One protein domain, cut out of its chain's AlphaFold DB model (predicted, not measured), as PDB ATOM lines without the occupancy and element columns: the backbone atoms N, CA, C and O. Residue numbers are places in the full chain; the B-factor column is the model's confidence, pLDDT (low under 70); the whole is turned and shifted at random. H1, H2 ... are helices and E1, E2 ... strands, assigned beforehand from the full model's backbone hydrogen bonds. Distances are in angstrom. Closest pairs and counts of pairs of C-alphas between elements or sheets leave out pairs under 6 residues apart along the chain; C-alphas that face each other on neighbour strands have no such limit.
ATOM      1  N   ILE A   2      79.140 138.441  66.091       84.75
ATOM      2  CA  ILE A   2      79.681 137.452  65.150       84.75
ATOM      3  C   ILE A   2      80.306 138.234  63.991       84.75
ATOM      4  O   ILE A   2      79.670 139.148  63.467       84.75
ATOM      5  N   ASP A   3      81.549 137.925  63.631       86.56
ATOM      6  CA  ASP A   3      82.230 138.556  62.489       86.56
ATOM      7  C   ASP A   3      82.080 137.713  61.231       86.56
ATOM      8  O   ASP A   3      81.630 138.181  60.188       86.56
ATOM      9  N   LYS A   4      82.436 136.435  61.349       91.56
ATOM     10  CA  LYS A   4      82.322 135.475  60.264       91.56
ATOM     11  C   LYS A   4      81.627 134.227  60.747       91.56
ATOM     12  O   LYS A   4      81.782 133.828  61.903       91.56
ATOM     13  N   ALA A   5      80.932 133.590  59.825       93.94
ATOM     14  CA  ALA A   5      80.349 132.287  60.044       93.94
ATOM     15  C   ALA A   5      80.633 131.357  58.868       93.94
ATOM     16  O   ALA A   5      80.848 131.797  57.736       93.94
ATOM     17  N   THR A   6      80.629 130.063  59.161       94.31
ATOM     18  CA  THR A   6      80.492 129.014  58.156       94.31
ATOM     19  C   THR A   6      79.155 128.339  58.392       94.31
ATOM     20  O   THR A   6      78.881 127.884  59.501       94.31
ATOM     21  N   ILE A   7      78.340 128.299  57.349       92.19
ATOM     22  CA  ILE A   7      77.090 127.560  57.290       92.19
ATOM     23  C   ILE A   7      77.387 126.251  56.559       92.19
ATOM     24  O   ILE A   7      77.834 126.284  55.409       92.19
ATOM     25  N   GLY A   8      77.191 125.120  57.226       87.81
ATOM     26  CA  GLY A   8      77.184 123.803  56.598       87.81
ATOM     27  C   GLY A   8      75.825 123.538  55.960       87.81
ATOM     28  O   GLY A   8      74.805 123.972  56.490       87.81
ATOM     29  N   ILE A   9      75.812 122.881  54.797       85.38
ATOM     30  CA  ILE A   9      74.586 122.555  54.057       85.38
ATOM     31  C   ILE A   9      74.647 121.098  53.616       85.38
ATOM     32  O   ILE A   9      75.598 120.684  52.948       85.38
ATOM     33  N   LEU A  10      73.597 120.338  53.918       79.62
ATOM     34  CA  LEU A  10      73.469 118.956  53.463       79.62
ATOM     35  C   LEU A  10      72.898 118.912  52.038       79.62
ATOM     36  O   LEU A  10      71.732 118.611  51.811       79.62
ATOM     37  N   GLY A  11      73.743 119.244  51.059       71.31
ATOM     38  CA  GLY A  11      73.521 118.875  49.660       71.31
ATOM     39  C   GLY A  11      72.380 119.592  48.932       71.31
ATOM     40  O   GLY A  11      71.717 118.967  48.107       71.31
ATOM     41  N   SER A  12      72.173 120.888  49.177       81.75
ATOM     42  CA  SER A  12      71.179 121.671  48.430       81.75
ATOM     43  C   SER A  12      71.603 121.844  46.965       81.75
ATOM     44  O   SER A  12      72.744 122.261  46.729       81.75
ATOM     45  N   PRO A  13      70.723 121.587  45.980       84.38
ATOM     46  CA  PRO A  13      71.036 121.841  44.581       84.38
ATOM     47  C   PRO A  13      71.266 123.337  44.347       84.38
ATOM     48  O   PRO A  13      70.676 124.190  45.021       84.38
ATOM     49  N   ILE A  14      72.137 123.649  43.390       84.19
ATOM     50  CA  ILE A  14      72.378 125.009  42.906       84.19
ATOM     51  C   ILE A  14      72.155 125.049  41.383       84.19
ATOM     52  O   ILE A  14      72.693 124.186  40.679       84.19
ATOM     53  N   PRO A  15      71.371 126.016  40.859       81.88
ATOM     54  CA  PRO A  15      71.108 126.128  39.426       81.88
ATOM     55  C   PRO A  15      72.395 126.154  38.598       81.88
ATOM     56  O   PRO A  15      73.333 126.906  38.883       81.88
ATOM     57  N   SER A  16      72.454 125.324  37.556       80.12
ATOM     58  CA  SER A  16      73.652 125.190  36.719       80.12
ATOM     59  C   SER A  16      73.968 126.472  35.938       80.12
ATOM     60  O   SER A  16      75.124 126.743  35.604       80.12
ATOM     61  N   GLU A  17      72.940 127.285  35.701       77.38
ATOM     62  CA  GLU A  17      72.958 128.571  35.012       77.38
ATOM     63  C   GLU A  17      73.911 129.564  35.684       77.38
ATOM     64  O   GLU A  17      74.593 130.312  34.981       77.38
ATOM     65  N   ILE A  18      74.044 129.505  37.017       77.19
ATOM     66  CA  ILE A  18      74.957 130.361  37.792       77.19
ATOM     67  C   ILE A  18      76.406 130.172  37.337       77.19
ATOM     68  O   ILE A  18      77.174 131.130  37.289       77.19
ATOM     69  N   PHE A  19      76.785 128.953  36.948       75.44
ATOM     70  CA  PHE A  19      78.134 128.666  36.459       75.44
ATOM     71  C   PHE A  19      78.320 128.981  34.975       75.44
ATOM     72  O   PHE A  19      79.460 129.088  34.527       75.44
ATOM     73  N   ARG A  20      77.231 129.089  34.204       75.25
ATOM     74  CA  ARG A  20      77.281 129.366  32.762       75.25
ATOM     75  C   ARG A  20      77.332 130.860  32.472       75.25
ATOM     76  O   ARG A  20      78.039 131.267  31.558       75.25
ATOM     77  N   ASN A  21      76.578 131.663  33.222       72.69
ATOM     78  CA  ASN A  21      76.504 133.106  33.015       72.69
ATOM     79  C   ASN A  21      76.269 133.847  34.344       72.69
ATOM     80  O   ASN A  21      75.171 134.364  34.569       72.69
ATOM     81  N   PRO A  22      77.276 133.886  35.239       67.19
ATOM     82  CA  PRO A  22      77.136 134.560  36.526       67.19
ATOM     83  C   PRO A  22      76.762 136.031  36.336       67.19
ATOM     84  O   PRO A  22      75.817 136.514  36.953       67.19
ATOM     85  N   GLU A  23      77.427 136.725  35.414       66.56
ATOM     86  CA  GLU A  23      77.234 138.157  35.164       66.56
ATOM     87  C   GLU A  23      75.768 138.521  34.892       66.56
ATOM     88  O   GLU A  23      75.286 139.519  35.413       66.56
ATOM     89  N   LYS A  24      75.009 137.689  34.166       69.12
ATOM     90  CA  LYS A  24      73.579 137.939  33.914       69.12
ATOM     91  C   LYS A  24      72.731 137.950  35.194       69.12
ATOM     92  O   LYS A  24      71.809 138.757  35.316       69.12
ATOM     93  N   ILE A  25      73.032 137.063  36.139       67.38
ATOM     94  CA  ILE A  25      72.313 136.961  37.419       67.38
ATOM     95  C   ILE A  25      72.683 138.141  38.320       67.38
ATOM     96  O   ILE A  25      71.819 138.735  38.956       67.38
ATOM     97  N   PHE A  26      73.960 138.524  38.339       65.50
ATOM     98  CA  PHE A  26      74.449 139.557  39.252       65.50
ATOM     99  C   PHE A  26      74.214 140.987  38.741       65.50
ATOM    100  O   PHE A  26      73.853 141.854  39.531       65.50
ATOM    101  N   ASN A  27      74.315 141.232  37.431       62.84
ATOM    102  CA  ASN A  27      74.093 142.558  36.835       62.84
ATOM    103  C   ASN A  27      72.619 142.988  36.838       62.84
ATOM    104  O   ASN A  27      72.326 144.163  36.641       62.84
ATOM    105  N   SER A  28      71.688 142.051  37.039       63.00
ATOM    106  CA  SER A  28      70.254 142.347  37.109       63.00
ATOM    107  C   SER A  28      69.767 142.657  38.527       63.00
ATOM    108  O   SER A  28      68.640 143.124  38.681       63.00
ATOM    109  N   HIS A  29      70.595 142.444  39.561       61.91
ATOM    110  CA  HIS A  29      70.171 142.620  40.945       61.91
ATOM    111  C   HIS A  29      70.728 143.919  41.566       61.91
ATOM    112  O   HIS A  29      71.946 144.076  41.671       61.91
ATOM    113  N   PRO A  30      69.875 144.832  42.069       57.00
ATOM    114  CA  PRO A  30      70.297 146.160  42.531       57.00
ATOM    115  C   PRO A  30      71.253 146.133  43.736       57.00
ATOM    116  O   PRO A  30      72.061 147.038  43.893       57.00
ATOM    117  N   LEU A  31      71.220 145.081  44.566       56.47
ATOM    118  CA  LEU A  31      72.161 144.905  45.692       56.47
ATOM    119  C   LEU A  31      73.569 144.438  45.278       56.47
ATOM    120  O   LEU A  31      74.478 144.436  46.103       56.47
ATOM    121  N   LEU A  32      73.736 144.002  44.030       54.50
ATOM    122  CA  LEU A  32      74.989 143.482  43.469       54.50
ATOM    123  C   LEU A  32      75.615 144.464  42.466       54.50
ATOM    124  O   LEU A  32      76.697 144.221  41.929       54.50
ATOM    125  N   TYR A  33      74.935 145.589  42.249       42.44
ATOM    126  CA  TYR A  33      75.269 146.600  41.267       42.44
ATOM    127  C   TYR A  33      76.335 147.553  41.818       42.44
ATOM    128  O   TYR A  33      75.990 148.584  42.379       42.44
ATOM    129  N   ASP A  34      77.613 147.166  41.707       48.50
ATOM    130  CA  ASP A  34      78.767 148.087  41.606       48.50
ATOM    131  C   ASP A  34      80.080 147.322  41.313       48.50
ATOM    132  O   ASP A  34      81.020 147.310  42.110       48.50
ATOM    133  N   GLY A  35      80.128 146.542  40.223       46.69
ATOM    134  CA  GLY A  35      81.344 145.797  39.851       46.69
ATOM    135  C   GLY A  35      81.845 144.815  40.925       46.69
ATOM    136  O   GLY A  35      83.039 144.511  40.982       46.69
ATOM    137  N   GLN A  36      80.956 144.331  41.802       52.97
ATOM    138  CA  GLN A  36      81.292 143.430  42.903       52.97
ATOM    139  C   GLN A  36      81.656 142.053  42.344       52.97
ATOM    140  O   GLN A  36      80.803 141.196  42.132       52.97
ATOM    141  N   VAL A  37      82.948 141.896  42.056       51.03
ATOM    142  CA  VAL A  37      83.536 140.789  41.301       51.03
ATOM    143  C   VAL A  37      83.060 139.435  41.818       51.03
ATOM    144  O   VAL A  37      83.425 138.995  42.912       51.03
ATOM    145  N   VAL A  38      82.287 138.758  40.972       54.84
ATOM    146  CA  VAL A  38      82.018 137.332  41.088       54.84
ATOM    147  C   VAL A  38      83.118 136.599  40.349       54.84
ATOM    148  O   VAL A  38      83.080 136.441  39.133       54.84
ATOM    149  N   ASP A  39      84.132 136.177  41.097       56.25
ATOM    150  CA  ASP A  39      85.150 135.286  40.559       56.25
ATOM    151  C   ASP A  39      84.631 133.847  40.663       56.25
ATOM    152  O   ASP A  39      84.521 133.272  41.754       56.25
ATOM    153  N   ILE A  40      84.248 133.291  39.514       59.75
ATOM    154  CA  ILE A  40      84.052 131.855  39.340       59.75
ATOM    155  C   ILE A  40      85.262 131.371  38.548       59.75
ATOM    156  O   ILE A  40      85.361 131.692  37.360       59.75
ATOM    157  N   PRO A  41      86.159 130.573  39.155       52.06
ATOM    158  CA  PRO A  41      87.305 130.028  38.448       52.06
ATOM    159  C   PRO A  41      86.844 129.317  37.170       52.06
ATOM    160  O   PRO A  41      86.128 128.311  37.231       52.06
ATOM    161  N   ARG A  42      87.231 129.846  36.004       46.78
ATOM    162  CA  ARG A  42      86.999 129.186  34.715       46.78
ATOM    163  C   ARG A  42      87.897 127.952  34.660       46.78
ATOM    164  O   ARG A  42      89.116 128.081  34.697       46.78
ATOM    165  N   LEU A  43      87.313 126.758  34.581       48.69
ATOM    166  CA  LEU A  43      88.067 125.517  34.398       48.69
ATOM    167  C   LEU A  43      87.382 124.581  33.402       48.69
ATOM    168  O   LEU A  43      86.160 124.513  33.306       48.69
ATOM    169  N   ASN A  44      88.237 123.878  32.660       43.16
ATOM    170  CA  ASN A  44      87.996 123.404  31.302       43.16
ATOM    171  C   ASN A  44      87.157 122.130  31.147       43.16
ATOM    172  O   ASN A  44      86.853 121.794  30.009       43.16
ATOM    173  N   LYS A  45      86.764 121.408  32.205       55.06
ATOM    174  CA  LYS A  45      85.867 120.242  32.070       55.06
ATOM    175  C   LYS A  45      85.015 120.040  33.316       55.06
ATOM    176  O   LYS A  45      85.504 119.984  34.437       55.06
ATOM    177  N   ASP A  46      83.725 119.889  33.076       67.81
ATOM    178  CA  ASP A  46      82.649 119.821  34.055       67.81
ATOM    179  C   ASP A  46      82.495 118.363  34.573       67.81
ATOM    180  O   ASP A  46      81.439 117.749  34.458       67.81
ATOM    181  N   LEU A  47      83.577 117.768  35.091       72.19
ATOM    182  CA  LEU A  47      83.647 116.336  35.439       72.19
ATOM    183  C   LEU A  47      82.962 115.996  36.784       72.19
ATOM    184  O   LEU A  47      82.891 116.860  37.667       72.19
ATOM    185  N   PRO A  48      82.503 114.747  36.995       72.12
ATOM    186  CA  PRO A  48      82.047 114.271  38.306       72.12
ATOM    187  C   PRO A  48      83.106 114.485  39.401       72.12
ATOM    188  O   PRO A  48      84.297 114.314  39.155       72.12
ATOM    189  N   GLY A  49      82.687 114.894  40.603       75.81
ATOM    190  CA  GLY A  49      83.598 115.184  41.720       75.81
ATOM    191  C   GLY A  49      84.289 116.552  41.652       75.81
ATOM    192  O   GLY A  49      85.020 116.918  42.577       75.81
ATOM    193  N   SER A  50      84.036 117.340  40.600       82.38
ATOM    194  CA  SER A  50      84.543 118.711  40.490       82.38
ATOM    195  C   SER A  50      84.062 119.575  41.654       82.38
ATOM    196  O   SER A  50      82.915 119.475  42.091       82.38
ATOM    197  N   LYS A  51      84.930 120.468  42.137       86.12
ATOM    198  CA  LYS A  51      84.605 121.447  43.181       86.12
ATOM    199  C   LYS A  51      84.695 122.853  42.609       86.12
ATOM    200  O   LYS A  51      85.632 123.161  41.878       86.12
ATOM    201  N   LYS A  52      83.738 123.707  42.961       86.06
ATOM    202  CA  LYS A  52      83.706 125.122  42.582       86.06
ATOM    203  C   LYS A  52      83.547 125.998  43.815       86.06
ATOM    204  O   LYS A  52      82.953 125.599  44.816       86.06
ATOM    205  N   LYS A  53      84.097 127.204  43.728       87.44
ATOM    206  CA  LYS A  53      83.958 128.254  44.730       87.44
ATOM    207  C   LYS A  53      83.417 129.490  44.028       87.44
ATOM    208  O   LYS A  53      84.023 129.930  43.060       87.44
ATOM    209  N   ILE A  54      82.294 130.008  44.507       85.06
ATOM    210  CA  ILE A  54      81.689 131.251  44.024       85.06
ATOM    211  C   ILE A  54      81.978 132.314  45.076       85.06
ATOM    212  O   ILE A  54      81.651 132.116  46.247       85.06
ATOM    213  N   LEU A  55      82.618 133.408  44.682       82.81
ATOM    214  CA  LEU A  55      82.887 134.546  45.557       82.81
ATOM    215  C   LEU A  55      81.906 135.672  45.241       82.81
ATOM    216  O   LEU A  55      81.669 135.940  44.073       82.81
ATOM    217  N   ILE A  56      81.318 136.304  46.256       80.50
ATOM    218  CA  ILE A  56      80.290 137.338  46.067       80.50
ATOM    219  C   ILE A  56      80.566 138.515  47.004       80.50
ATOM    220  O   ILE A  56      80.934 138.336  48.174       80.50
ATOM    221  N   GLY A  57      80.340 139.724  46.491       69.94
ATOM    222  CA  GLY A  57      80.370 140.961  47.262       69.94
ATOM    223  C   GLY A  57      81.771 141.552  47.474       69.94
ATOM    224  O   GLY A  57      82.789 140.932  47.141       69.94
ATOM    225  N   PRO A  58      81.850 142.754  48.070       65.12
ATOM    226  CA  PRO A  58      83.091 143.505  48.214       65.12
ATOM    227  C   PRO A  58      84.117 142.739  49.050       65.12
ATOM    228  O   PRO A  58      83.853 142.263  50.161       65.12
ATOM    229  N   GLY A  59      85.318 142.588  48.488       67.81
ATOM    230  CA  GLY A  59      86.405 141.838  49.109       67.81
ATOM    231  C   GLY A  59      86.046 140.383  49.425       67.81
ATOM    232  O   GLY A  59      86.599 139.847  50.392       67.81
ATOM    233  N   TYR A  60      85.130 139.768  48.672       78.69
ATOM    234  CA  TYR A  60      84.655 138.396  48.872       78.69
ATOM    235  C   TYR A  60      83.982 138.220  50.238       78.69
ATOM    236  O   TYR A  60      84.464 137.497  51.118       78.69
ATOM    237  N   ALA A  61      82.899 138.971  50.444       82.25
ATOM    238  CA  ALA A  61      82.108 138.939  51.669       82.25
ATOM    239  C   ALA A  61      81.414 137.583  51.869       82.25
ATOM    240  O   ALA A  61      81.280 137.133  53.006       82.25
ATOM    241  N   ILE A  62      81.032 136.918  50.777       88.25
ATOM    242  CA  ILE A  62      80.446 135.578  50.777       88.25
ATOM    243  C   ILE A  62      81.290 134.663  49.886       88.25
ATOM    244  O   ILE A  62      81.755 135.064  48.819       88.25
ATOM    245  N   ALA A  63      81.474 133.420  50.320       90.62
ATOM    246  CA  ALA A  63      82.043 132.351  49.515       90.62
ATOM    247  C   ALA A  63      81.160 131.100  49.589       90.62
ATOM    248  O   ALA A  63      81.000 130.513  50.659       90.62
ATOM    249  N   ILE A  64      80.625 130.665  48.451       90.38
ATOM    250  CA  ILE A  64      79.791 129.463  48.329       90.38
ATOM    251  C   ILE A  64      80.644 128.335  47.755       90.38
ATOM    252  O   ILE A  64      81.244 128.478  46.688       90.38
ATOM    253  N   TYR A  65      80.703 127.205  48.452       91.38
ATOM    254  CA  TYR A  65      81.477 126.038  48.042       91.38
ATOM    255  C   TYR A  65      80.540 124.961  47.509       91.38
ATOM    256  O   TYR A  65      79.693 124.436  48.238       91.38
ATOM    257  N   CYS A  66      80.732 124.604  46.246       90.44
ATOM    258  CA  CYS A  66      79.896 123.663  45.517       90.44
ATOM    259  C   CYS A  66      80.706 122.435  45.093       90.44
ATOM    260  O   CYS A  66      81.889 122.543  44.762       90.44
ATOM    261  N   SER A  67      80.049 121.284  45.050       89.56
ATOM    262  CA  SER A  67      80.605 120.017  44.575       89.56
ATOM    263  C   SER A  67      79.664 119.425  43.537       89.56
ATOM    264  O   SER A  67      78.448 119.512  43.704       89.56
ATOM    265  N   ARG A  68      80.204 118.811  42.484       86.19
ATOM    266  CA  ARG A  68      79.397 118.080  41.509       86.19
ATOM    267  C   ARG A  68      79.213 116.635  41.963       86.19
ATOM    268  O   ARG A  68      80.185 115.880  41.992       86.19
ATOM    269  N   LEU A  69      77.983 116.273  42.310       84.62
ATOM    270  CA  LEU A  69      77.577 114.949  42.779       84.62
ATOM    271  C   LEU A  69      76.442 114.454  41.881       84.62
ATOM    272  O   LEU A  69      75.488 115.190  41.652       84.62
ATOM    273  N   ASP A  70      76.578 113.244  41.338       84.88
ATOM    274  CA  ASP A  70      75.562 112.598  40.488       84.88
ATOM    275  C   ASP A  70      75.107 113.448  39.287       84.88
ATOM    276  O   ASP A  70      73.946 113.471  38.900       84.88
ATOM    277  N   GLY A  71      76.044 114.194  38.691       83.31
ATOM    278  CA  GLY A  71      75.768 115.071  37.549       83.31
ATOM    279  C   GLY A  71      75.241 116.461  37.921       83.31
ATOM    280  O   GLY A  71      75.341 117.367  37.086       83.31
ATOM    281  N   GLU A  72      74.825 116.676  39.169       86.44
ATOM    282  CA  GLU A  72      74.272 117.931  39.683       86.44
ATOM    283  C   GLU A  72      75.278 118.713  40.531       86.44
ATOM    284  O   GLU A  72      76.137 118.150  41.212       86.44
ATOM    285  N   TRP A  73      75.167 120.041  40.520       87.88
ATOM    286  CA  TRP A  73      75.914 120.881  41.448       87.88
ATOM    287  C   TRP A  73      75.157 120.985  42.769       87.88
ATOM    288  O   TRP A  73      73.989 121.367  42.795       87.88
ATOM    289  N   LYS A  74      75.847 120.688  43.871       89.12
ATOM    290  CA  LYS A  74      75.316 120.793  45.230       89.12
ATOM    291  C   LYS A  74      76.177 121.709  46.082       89.12
ATOM    292  O   LYS A  74      77.408 121.664  46.014       89.12
ATOM    293  N   VAL A  75      75.540 122.528  46.908       90.25
ATOM    294  CA  VAL A  75      76.225 123.364  47.894       90.25
ATOM    295  C   VAL A  75      76.600 122.519  49.099       90.25
ATOM    296  O   VAL A  75      75.790 121.761  49.622       90.25
ATOM    297  N   SER A  76      77.848 122.672  49.529       90.12
ATOM    298  CA  SER A  76      78.397 121.998  50.710       90.12
ATOM    299  C   SER A  76      78.523 122.936  51.908       90.12
ATOM    300  O   SER A  76      78.277 122.538  53.043       90.12
ATOM    301  N   LYS A  77      78.914 124.192  51.667       92.88
ATOM    302  CA  LYS A  77      78.999 125.217  52.707       92.88
ATOM    303  C   LYS A  77      78.975 126.627  52.132       92.88
ATOM    304  O   LYS A  77      79.395 126.851  50.993       92.88
ATOM    305  N   ILE A  78      78.577 127.576  52.967       93.62
ATOM    306  CA  ILE A  78      78.664 129.012  52.709       93.62
ATOM    307  C   ILE A  78      79.516 129.642  53.810       93.62
ATOM    308  O   ILE A  78      79.254 129.475  54.996       93.62
ATOM    309  N   GLU A  79      80.560 130.369  53.434       95.31
ATOM    310  CA  GLU A  79      81.319 131.219  54.351       95.31
ATOM    311  C   GLU A  79      80.865 132.662  54.174       95.31
ATOM    312  O   GLU A  79      80.828 133.167  53.055       95.31
ATOM    313  N   VAL A  80      80.539 133.330  55.279       93.56
ATOM    314  CA  VAL A  80      80.044 134.710  55.268       93.56
ATOM    315  C   VAL A  80      80.872 135.563  56.215       93.56
ATOM    316  O   VAL A  80      81.166 135.160  57.340       93.56
ATOM    317  N   ASN A  81      81.243 136.754  55.759       91.75
ATOM    318  CA  ASN A  81      81.851 137.819  56.542       91.75
ATOM    319  C   ASN A  81      80.846 138.967  56.663       91.75
ATOM    320  O   ASN A  81      80.729 139.803  55.766       91.75
ATOM    321  N   PHE A  82      80.112 138.993  57.772       88.00
ATOM    322  CA  PHE A  82      79.004 139.924  57.961       88.00
ATOM    323  C   PHE A  82      79.436 141.395  57.934       88.00
ATOM    324  O   PHE A  82      78.766 142.178  57.265       88.00
ATOM    325  N   PRO A  83      80.547 141.817  58.576       83.94
ATOM    326  CA  PRO A  83      80.988 143.200  58.466       83.94
ATOM    327  C   PRO A  83      81.280 143.638  57.039       83.94
ATOM    328  O   PRO A  83      80.952 144.764  56.688       83.94
ATOM    329  N   LYS A  84      81.835 142.762  56.191       83.88
ATOM    330  CA  LYS A  84      82.060 143.108  54.782       83.88
ATOM    331  C   LYS A  84      80.763 143.327  54.010       83.88
ATOM    332  O   LYS A  84      80.763 144.147  53.104       83.88
ATOM    333  N   LEU A  85      79.675 142.647  54.375       80.19
ATOM    334  CA  LEU A  85      78.359 142.905  53.777       80.19
ATOM    335  C   LEU A  85      77.803 144.284  54.148       80.19
ATOM    336  O   LEU A  85      77.043 144.854  53.379       80.19
ATOM    337  N   ILE A  86      78.168 144.809  55.320       80.00
ATOM    338  CA  ILE A  86      77.665 146.098  55.812       80.00
ATOM    339  C   ILE A  86      78.579 147.262  55.424       80.00
ATOM    340  O   ILE A  86      78.089 148.312  55.025       80.00
ATOM    341  N   TYR A  87      79.892 147.083  55.548       76.00
ATOM    342  CA  TYR A  87      80.881 148.155  55.426       76.00
ATOM    343  C   TYR A  87      81.858 147.962  54.259       76.00
ATOM    344  O   TYR A  87      82.720 148.801  54.039       76.00
ATOM    345  N   GLY A  88      81.827 146.826  53.555       74.62
ATOM    346  CA  GLY A  88      82.837 146.479  52.542       74.62
ATOM    347  C   GLY A  88      84.186 146.011  53.112       74.62
ATOM    348  O   GLY A  88      85.026 145.469  52.391       74.62
ATOM    349  N   HIS A  89      84.396 146.134  54.425       77.25
ATOM    350  CA  HIS A  89      85.604 145.706  55.128       77.25
ATOM    351  C   HIS A  89      85.267 145.048  56.476       77.25
ATOM    352  O   HIS A  89      84.156 145.146  56.983       77.25
ATOM    353  N   ASN A  90      86.240 144.362  57.084       75.94
ATOM    354  CA  ASN A  90      86.057 143.696  58.382       75.94
ATOM    355  C   ASN A  90      86.721 144.432  59.545       75.94
ATOM    356  O   ASN A  90      87.211 143.790  60.469       75.94
ATOM    357  N   GLY A  91      86.780 145.763  59.459       70.88
ATOM    358  CA  GLY A  91      87.409 146.633  60.460       70.88
ATOM    359  C   GLY A  91      86.561 146.839  61.716       70.88
ATOM    360  O   GLY A  91      87.125 147.032  62.784       70.88
ATOM    361  N   CYS A  92      85.236 146.726  61.608       74.69
ATOM    362  CA  CYS A  92      84.288 147.048  62.676       74.69
ATOM    363  C   CYS A  92      83.591 145.790  63.218       74.69
ATOM    364  O   CYS A  92      83.296 144.861  62.464       74.69
ATOM    365  N   VAL A  93      83.274 145.774  64.518       81.06
ATOM    366  CA  VAL A  93      82.383 144.756  65.103       81.06
ATOM    367  C   VAL A  93      80.940 145.186  64.897       81.06
ATOM    368  O   VAL A  93      80.574 146.310  65.220       81.06
ATOM    369  N   LEU A  94      80.102 144.268  64.421       78.56
ATOM    370  CA  LEU A  94      78.680 144.541  64.244       78.56
ATOM    371  C   LEU A  94      77.910 144.573  65.565       78.56
ATOM    372  O   LEU A  94      78.070 143.678  66.413       78.56
ATOM    373  N   SER A  95      77.010 145.551  65.676       82.75
ATOM    374  CA  SER A  95      75.904 145.537  66.636       82.75
ATOM    375  C   SER A  95      74.878 144.448  66.283       82.75
ATOM    376  O   SER A  95      74.924 143.852  65.205       82.75
ATOM    377  N   GLY A  96      73.935 144.172  67.189       81.62
ATOM    378  CA  GLY A  96      72.867 143.194  66.939       81.62
ATOM    379  C   GLY A  96      71.999 143.557  65.727       81.62
ATOM    380  O   GLY A  96      71.781 142.718  64.859       81.62
ATOM    381  N   ALA A  97      71.588 144.824  65.620       81.75
ATOM    382  CA  ALA A  97      70.797 145.319  64.492       81.75
ATOM    383  C   ALA A  97      71.566 145.240  63.163       81.75
ATOM    384  O   ALA A  97      71.012 144.848  62.139       81.75
ATOM    385  N   GLN A  98      72.865 145.554  63.176       82.31
ATOM    386  CA  GLN A  98      73.708 145.450  61.982       82.31
ATOM    387  C   GLN A  98      73.932 143.998  61.554       82.31
ATOM    388  O   GLN A  98      73.975 143.715  60.362       82.31
ATOM    389  N   PHE A  99      74.042 143.072  62.508       84.19
ATOM    390  CA  PHE A  99      74.102 141.644  62.211       84.19
ATOM    391  C   PHE A  99      72.795 141.138  61.588       84.19
ATOM    392  O   PHE A  99      72.842 140.459  60.566       84.19
ATOM    393  N   ALA A 100      71.637 141.525  62.135       83.38
ATOM    394  CA  ALA A 100      70.338 141.197  61.546       83.38
ATOM    395  C   ALA A 100      70.213 141.748  60.115       83.38
ATOM    396  O   ALA A 100      69.867 141.009  59.198       83.38
ATOM    397  N   ARG A 101      70.615 143.008  59.894       81.81
ATOM    398  CA  ARG A 101      70.680 143.605  58.551       81.81
ATOM    399  C   ARG A 101      71.603 142.822  57.612       81.81
ATOM    400  O   ARG A 101      71.259 142.630  56.451       81.81
ATOM    401  N   ALA A 102      72.756 142.355  58.094       82.69
ATOM    402  CA  ALA A 102      73.692 141.567  57.290       82.69
ATOM    403  C   ALA A 102      73.101 140.206  56.889       82.69
ATOM    404  O   ALA A 102      73.328 139.757  55.768       82.69
ATOM    405  N   LEU A 103      72.320 139.572  57.772       86.06
ATOM    406  CA  LEU A 103      71.572 138.353  57.456       86.06
ATOM    407  C   LEU A 103      70.479 138.606  56.415       86.06
ATOM    408  O   LEU A 103      70.333 137.804  55.500       86.06
ATOM    409  N   SER A 104      69.756 139.726  56.502       84.88
ATOM    410  CA  SER A 104      68.780 140.108  55.474       84.88
ATOM    411  C   SER A 104      69.444 140.323  54.113       84.88
ATOM    412  O   SER A 104      68.944 139.829  53.112       84.88
ATOM    413  N   ILE A 105      70.603 140.995  54.072       83.19
ATOM    414  CA  ILE A 105      71.378 141.159  52.830       83.19
ATOM    415  C   ILE A 105      71.815 139.797  52.292       83.19
ATOM    416  O   ILE A 105      71.609 139.519  51.116       83.19
ATOM    417  N   LEU A 106      72.380 138.929  53.139       86.31
ATOM    418  CA  LEU A 106      72.747 137.568  52.748       86.31
ATOM    419  C   LEU A 106      71.551 136.825  52.141       86.31
ATOM    420  O   LEU A 106      71.698 136.205  51.094       86.31
ATOM    421  N   PHE A 107      70.384 136.901  52.779       86.25
ATOM    422  CA  PHE A 107      69.177 136.245  52.302       86.25
ATOM    423  C   PHE A 107      68.772 136.740  50.915       86.25
ATOM    424  O   PHE A 107      68.665 135.925  50.009       86.25
ATOM    425  N   GLU A 108      68.638 138.051  50.710       82.19
ATOM    426  CA  GLU A 108      68.261 138.605  49.403       82.19
ATOM    427  C   GLU A 108      69.294 138.269  48.310       82.19
ATOM    428  O   GLU A 108      68.926 137.970  47.176       82.19
ATOM    429  N   LEU A 109      70.588 138.207  48.648       81.75
ATOM    430  CA  LEU A 109      71.626 137.737  47.724       81.75
ATOM    431  C   LEU A 109      71.468 136.254  47.354       81.75
ATOM    432  O   LEU A 109      71.692 135.876  46.204       81.75
ATOM    433  N   LEU A 110      71.081 135.407  48.310       84.56
ATOM    434  CA  LEU A 110      70.786 133.999  48.041       84.56
ATOM    435  C   LEU A 110      69.495 133.840  47.229       84.56
ATOM    436  O   LEU A 110      69.463 132.996  46.341       84.56
ATOM    437  N   VAL A 111      68.469 134.667  47.465       83.94
ATOM    438  CA  VAL A 111      67.245 134.702  46.643       83.94
ATOM    439  C   VAL A 111      67.589 135.040  45.196       83.94
ATOM    440  O   VAL A 111      67.163 134.329  44.291       83.94
ATOM    441  N   ALA A 112      68.406 136.073  44.976       79.12
ATOM    442  CA  ALA A 112      68.853 136.466  43.642       79.12
ATOM    443  C   ALA A 112      69.578 135.326  42.912       79.12
ATOM    444  O   ALA A 112      69.401 135.136  41.711       79.12
ATOM    445  N   LEU A 113      70.373 134.546  43.648       79.50
ATOM    446  CA  LEU A 113      71.110 133.414  43.097       79.50
ATOM    447  C   LEU A 113      70.231 132.208  42.794       79.50
ATOM    448  O   LEU A 113      70.368 131.609  41.733       79.50
ATOM    449  N   TRP A 114      69.349 131.835  43.718       84.44
ATOM    450  CA  TRP A 114      68.509 130.649  43.562       84.44
ATOM    451  C   TRP A 114      67.281 130.888  42.687       84.44
ATOM    452  O   TRP A 114      66.702 129.920  42.202       84.44
ATOM    453  N   GLY A 115      66.857 132.140  42.508       82.50
ATOM    454  CA  GLY A 115      65.610 132.490  41.824       82.50
ATOM    455  C   GLY A 115      64.344 132.086  42.591       82.50
ATOM    456  O   GLY A 115      63.239 132.350  42.126       82.50
ATOM    457  N   ASP A 116      64.492 131.472  43.768       85.31
ATOM    458  CA  ASP A 116      63.409 130.978  44.611       85.31
ATOM    459  C   ASP A 116      63.686 131.339  46.077       85.31
ATOM    460  O   ASP A 116      64.701 130.957  46.673       85.31
ATOM    461  N   ARG A 117      62.739 132.070  46.672       88.69
ATOM    462  CA  ARG A 117      62.818 132.543  48.056       88.69
ATOM    463  C   ARG A 117      62.774 131.411  49.083       88.69
ATOM    464  O   ARG A 117      63.456 131.503  50.102       88.69
ATOM    465  N   ARG A 118      62.016 130.345  48.813       88.38
ATOM    466  CA  ARG A 118      61.902 129.161  49.676       88.38
ATOM    467  C   ARG A 118      63.179 128.327  49.642       88.38
ATOM    468  O   ARG A 118      63.616 127.817  50.669       88.38
ATOM    469  N   LEU A 119      63.817 128.194  48.480       86.50
ATOM    470  CA  LEU A 119      65.112 127.509  48.413       86.50
ATOM    471  C   LEU A 119      66.196 128.311  49.135       86.50
ATOM    472  O   LEU A 119      66.963 127.737  49.905       86.50
ATOM    473  N   ALA A 120      66.215 129.636  48.967       87.12
ATOM    474  CA  ALA A 120      67.150 130.501  49.678       87.12
ATOM    475  C   ALA A 120      66.983 130.429  51.208       87.12
ATOM    476  O   ALA A 120      67.983 130.423  51.927       87.12
ATOM    477  N   SER A 121      65.750 130.319  51.727       87.75
ATOM    478  CA  SER A 121      65.520 130.226  53.180       87.75
ATOM    479  C   SER A 121      66.085 128.948  53.787       87.75
ATOM    480  O   SER A 121      66.549 128.970  54.923       87.75
ATOM    481  N   ARG A 122      66.133 127.852  53.022       87.62
ATOM    482  CA  ARG A 122      66.718 126.573  53.462       87.62
ATOM    483  C   ARG A 122      68.238 126.610  53.619       87.62
ATOM    484  O   ARG A 122      68.799 125.703  54.228       87.62
ATOM    485  N   LEU A 123      68.902 127.632  53.075       87.56
ATOM    486  CA  LEU A 123      70.358 127.806  53.126       87.56
ATOM    487  C   LEU A 123      70.828 128.623  54.332       87.56
ATOM    488  O   LEU A 123      72.035 128.740  54.545       87.56
ATOM    489  N   ILE A 124      69.908 129.204  55.103       88.25
ATOM    490  CA  ILE A 124      70.227 129.957  56.314       88.25
ATOM    491  C   ILE A 124      69.655 129.197  57.514       88.25
ATOM    492  O   ILE A 124      68.441 128.988  57.576       88.25
ATOM    493  N   PRO A 125      70.494 128.790  58.484       87.19
ATOM    494  CA  PRO A 125      70.022 128.035  59.636       87.19
ATOM    495  C   PRO A 125      68.968 128.818  60.429       87.19
ATOM    496  O   PRO A 125      69.144 130.009  60.699       87.19
ATOM    497  N   GLY A 126      67.885 128.138  60.808       82.50
ATOM    498  CA  GLY A 126      66.843 128.683  61.679       82.50
ATOM    499  C   GLY A 126      65.754 129.500  60.976       82.50
ATOM    500  O   GLY A 126      64.846 129.961  61.662       82.50
ATOM    501  N   ILE A 127      65.810 129.669  59.646       84.25
ATOM    502  CA  ILE A 127      64.729 130.319  58.881       84.25
ATOM    503  C   ILE A 127      63.660 129.306  58.457       84.25
ATOM    504  O   ILE A 127      62.487 129.492  58.771       84.25
ATOM    505  N   ASP A 128      64.049 128.250  57.740       81.88
ATOM    506  CA  ASP A 128      63.134 127.180  57.320       81.88
ATOM    507  C   ASP A 128      63.256 125.983  58.288       81.88
ATOM    508  O   ASP A 128      64.362 125.458  58.444       81.88
ATOM    509  N   PRO A 129      62.161 125.526  58.930       74.69
ATOM    510  CA  PRO A 129      62.154 124.317  59.757       74.69
ATOM    511  C   PRO A 129      62.564 123.039  59.014       74.69
ATOM    512  O   PRO A 129      63.099 122.124  59.633       74.69
ATOM    513  N   GLU A 130      62.327 122.974  57.701       77.38
ATOM    514  CA  GLU A 130      62.746 121.871  56.824       77.38
ATOM    515  C   GLU A 130      64.166 122.083  56.266       77.38
ATOM    516  O   GLU A 130      64.668 121.277  55.479       77.38
ATOM    517  N   GLY A 131      64.810 123.197  56.622       77.88
ATOM    518  CA  GLY A 131      66.147 123.547  56.172       77.88
ATOM    519  C   GLY A 131      67.200 122.565  56.682       77.88
ATOM    520  O   GLY A 131      67.219 122.180  57.849       77.88
ATOM    521  N   LEU A 132      68.136 122.208  55.803       82.88
ATOM    522  CA  LEU A 132      69.273 121.337  56.120       82.88
ATOM    523  C   LEU A 132      70.569 122.127  56.372       82.88
ATOM    524  O   LEU A 132      71.674 121.590  56.249       82.88
TER     525      LEU A 132
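Overview. This is residues 2 to 132 of the 444 residues of an uncharacterized protein of Haloferula luteola (UniProt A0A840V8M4). A twisted wall of four antiparallel strands has one long helix, H4, running past it and grazing it, with H3 packed on the earlier part of H4 and the short helices H2 and H5 on its later part. E1, at one edge of the wall, bends sharply at residue 10 and leads to H1, near H2, and a long unnamed stretch, residues 28 to 50, then leads to E2 at the other edge. The printed part has 131 residues with five named helices and four named strands, in the order E1 H1 H2 E2 E3 E4 H3 H4 H5; the sheet's order is E1 E4 E3 E2. The class is mixed, helices and strands, and the whole is compact, with a radius of gyration of the C-alphas of 14.4 A and spans of 43 by 35 by 23 A.

Arrangement. E1, residues 4 to 13, is an edge strand that bends by 80 degrees at residue 10. It is antiparallel to E4, residues 72 to 81, with N 7 and O 78 2.8 A apart, within hydrogen-bond range. H1, residues 17 to 20, is close to but not clearly touching H2, residues 22 to 27; their closest C-alphas, of Ile 18 and Ile 25, are 7.1 A apart. E2, residues 51 to 56, E3, residues 62 to 69, and E4 form a meander, each strand the antiparallel neighbour of the one before. E2 and E3 are a hairpin, with N 54 and O 64 2.9 A apart; E3 and E4 are another, with N 65 and O 77 2.9 A apart. H3, residues 82 to 87, only grazes the sheet, with its residues 82 to 85. H4, residues 96 to 114, is the hub and only grazes the sheet, with its residues 102 to 114. H3 touches residues 98 to 106 of H4, about perpendicular at 81 degrees, closest at the C-alphas of Phe 82 and Ala 102, 5.6 A. H2 touches residues 112 to 113 of H4 at a steep tilt of 57 degrees, opposite ways, closest at the C-alphas of Ile 25 and Leu 113, 6.8 A. H5, residues 117 to 121, touches residues 107 to 114 of H4, closest at the C-alphas of Val 111 and Arg 117, 5.1 A. Every O i to N i+4 pair is within hydrogen-bond range in H2, H3, H4 and H5; H1 is too short for one.

Along the chain. E1 begins at C-alpha 4, (82.322, 135.475, 60.264), and is 23.6 A long. H1 measures 4.9 A, H2 8.6 A, E2 16.7 A, E3 22.3 A, E4 27.2 A and H3 8.8 A. H4 begins at C-alpha 96, (72.867, 143.194, 66.939), and is 26.9 A long. H5, 6.2 A long, ends at C-alpha 121, (65.520, 130.226, 53.180).

Size, cuts and confidence. The two C-alphas farthest apart, of Lys 45 and Ser 95, are 44.0 A apart. The printed part has no cut, and the link from H2 to E2, 23 residues, is long. Mean pLDDT of the printed part is 78.2; residues 22 to 46 and 57 to 59 are under 70.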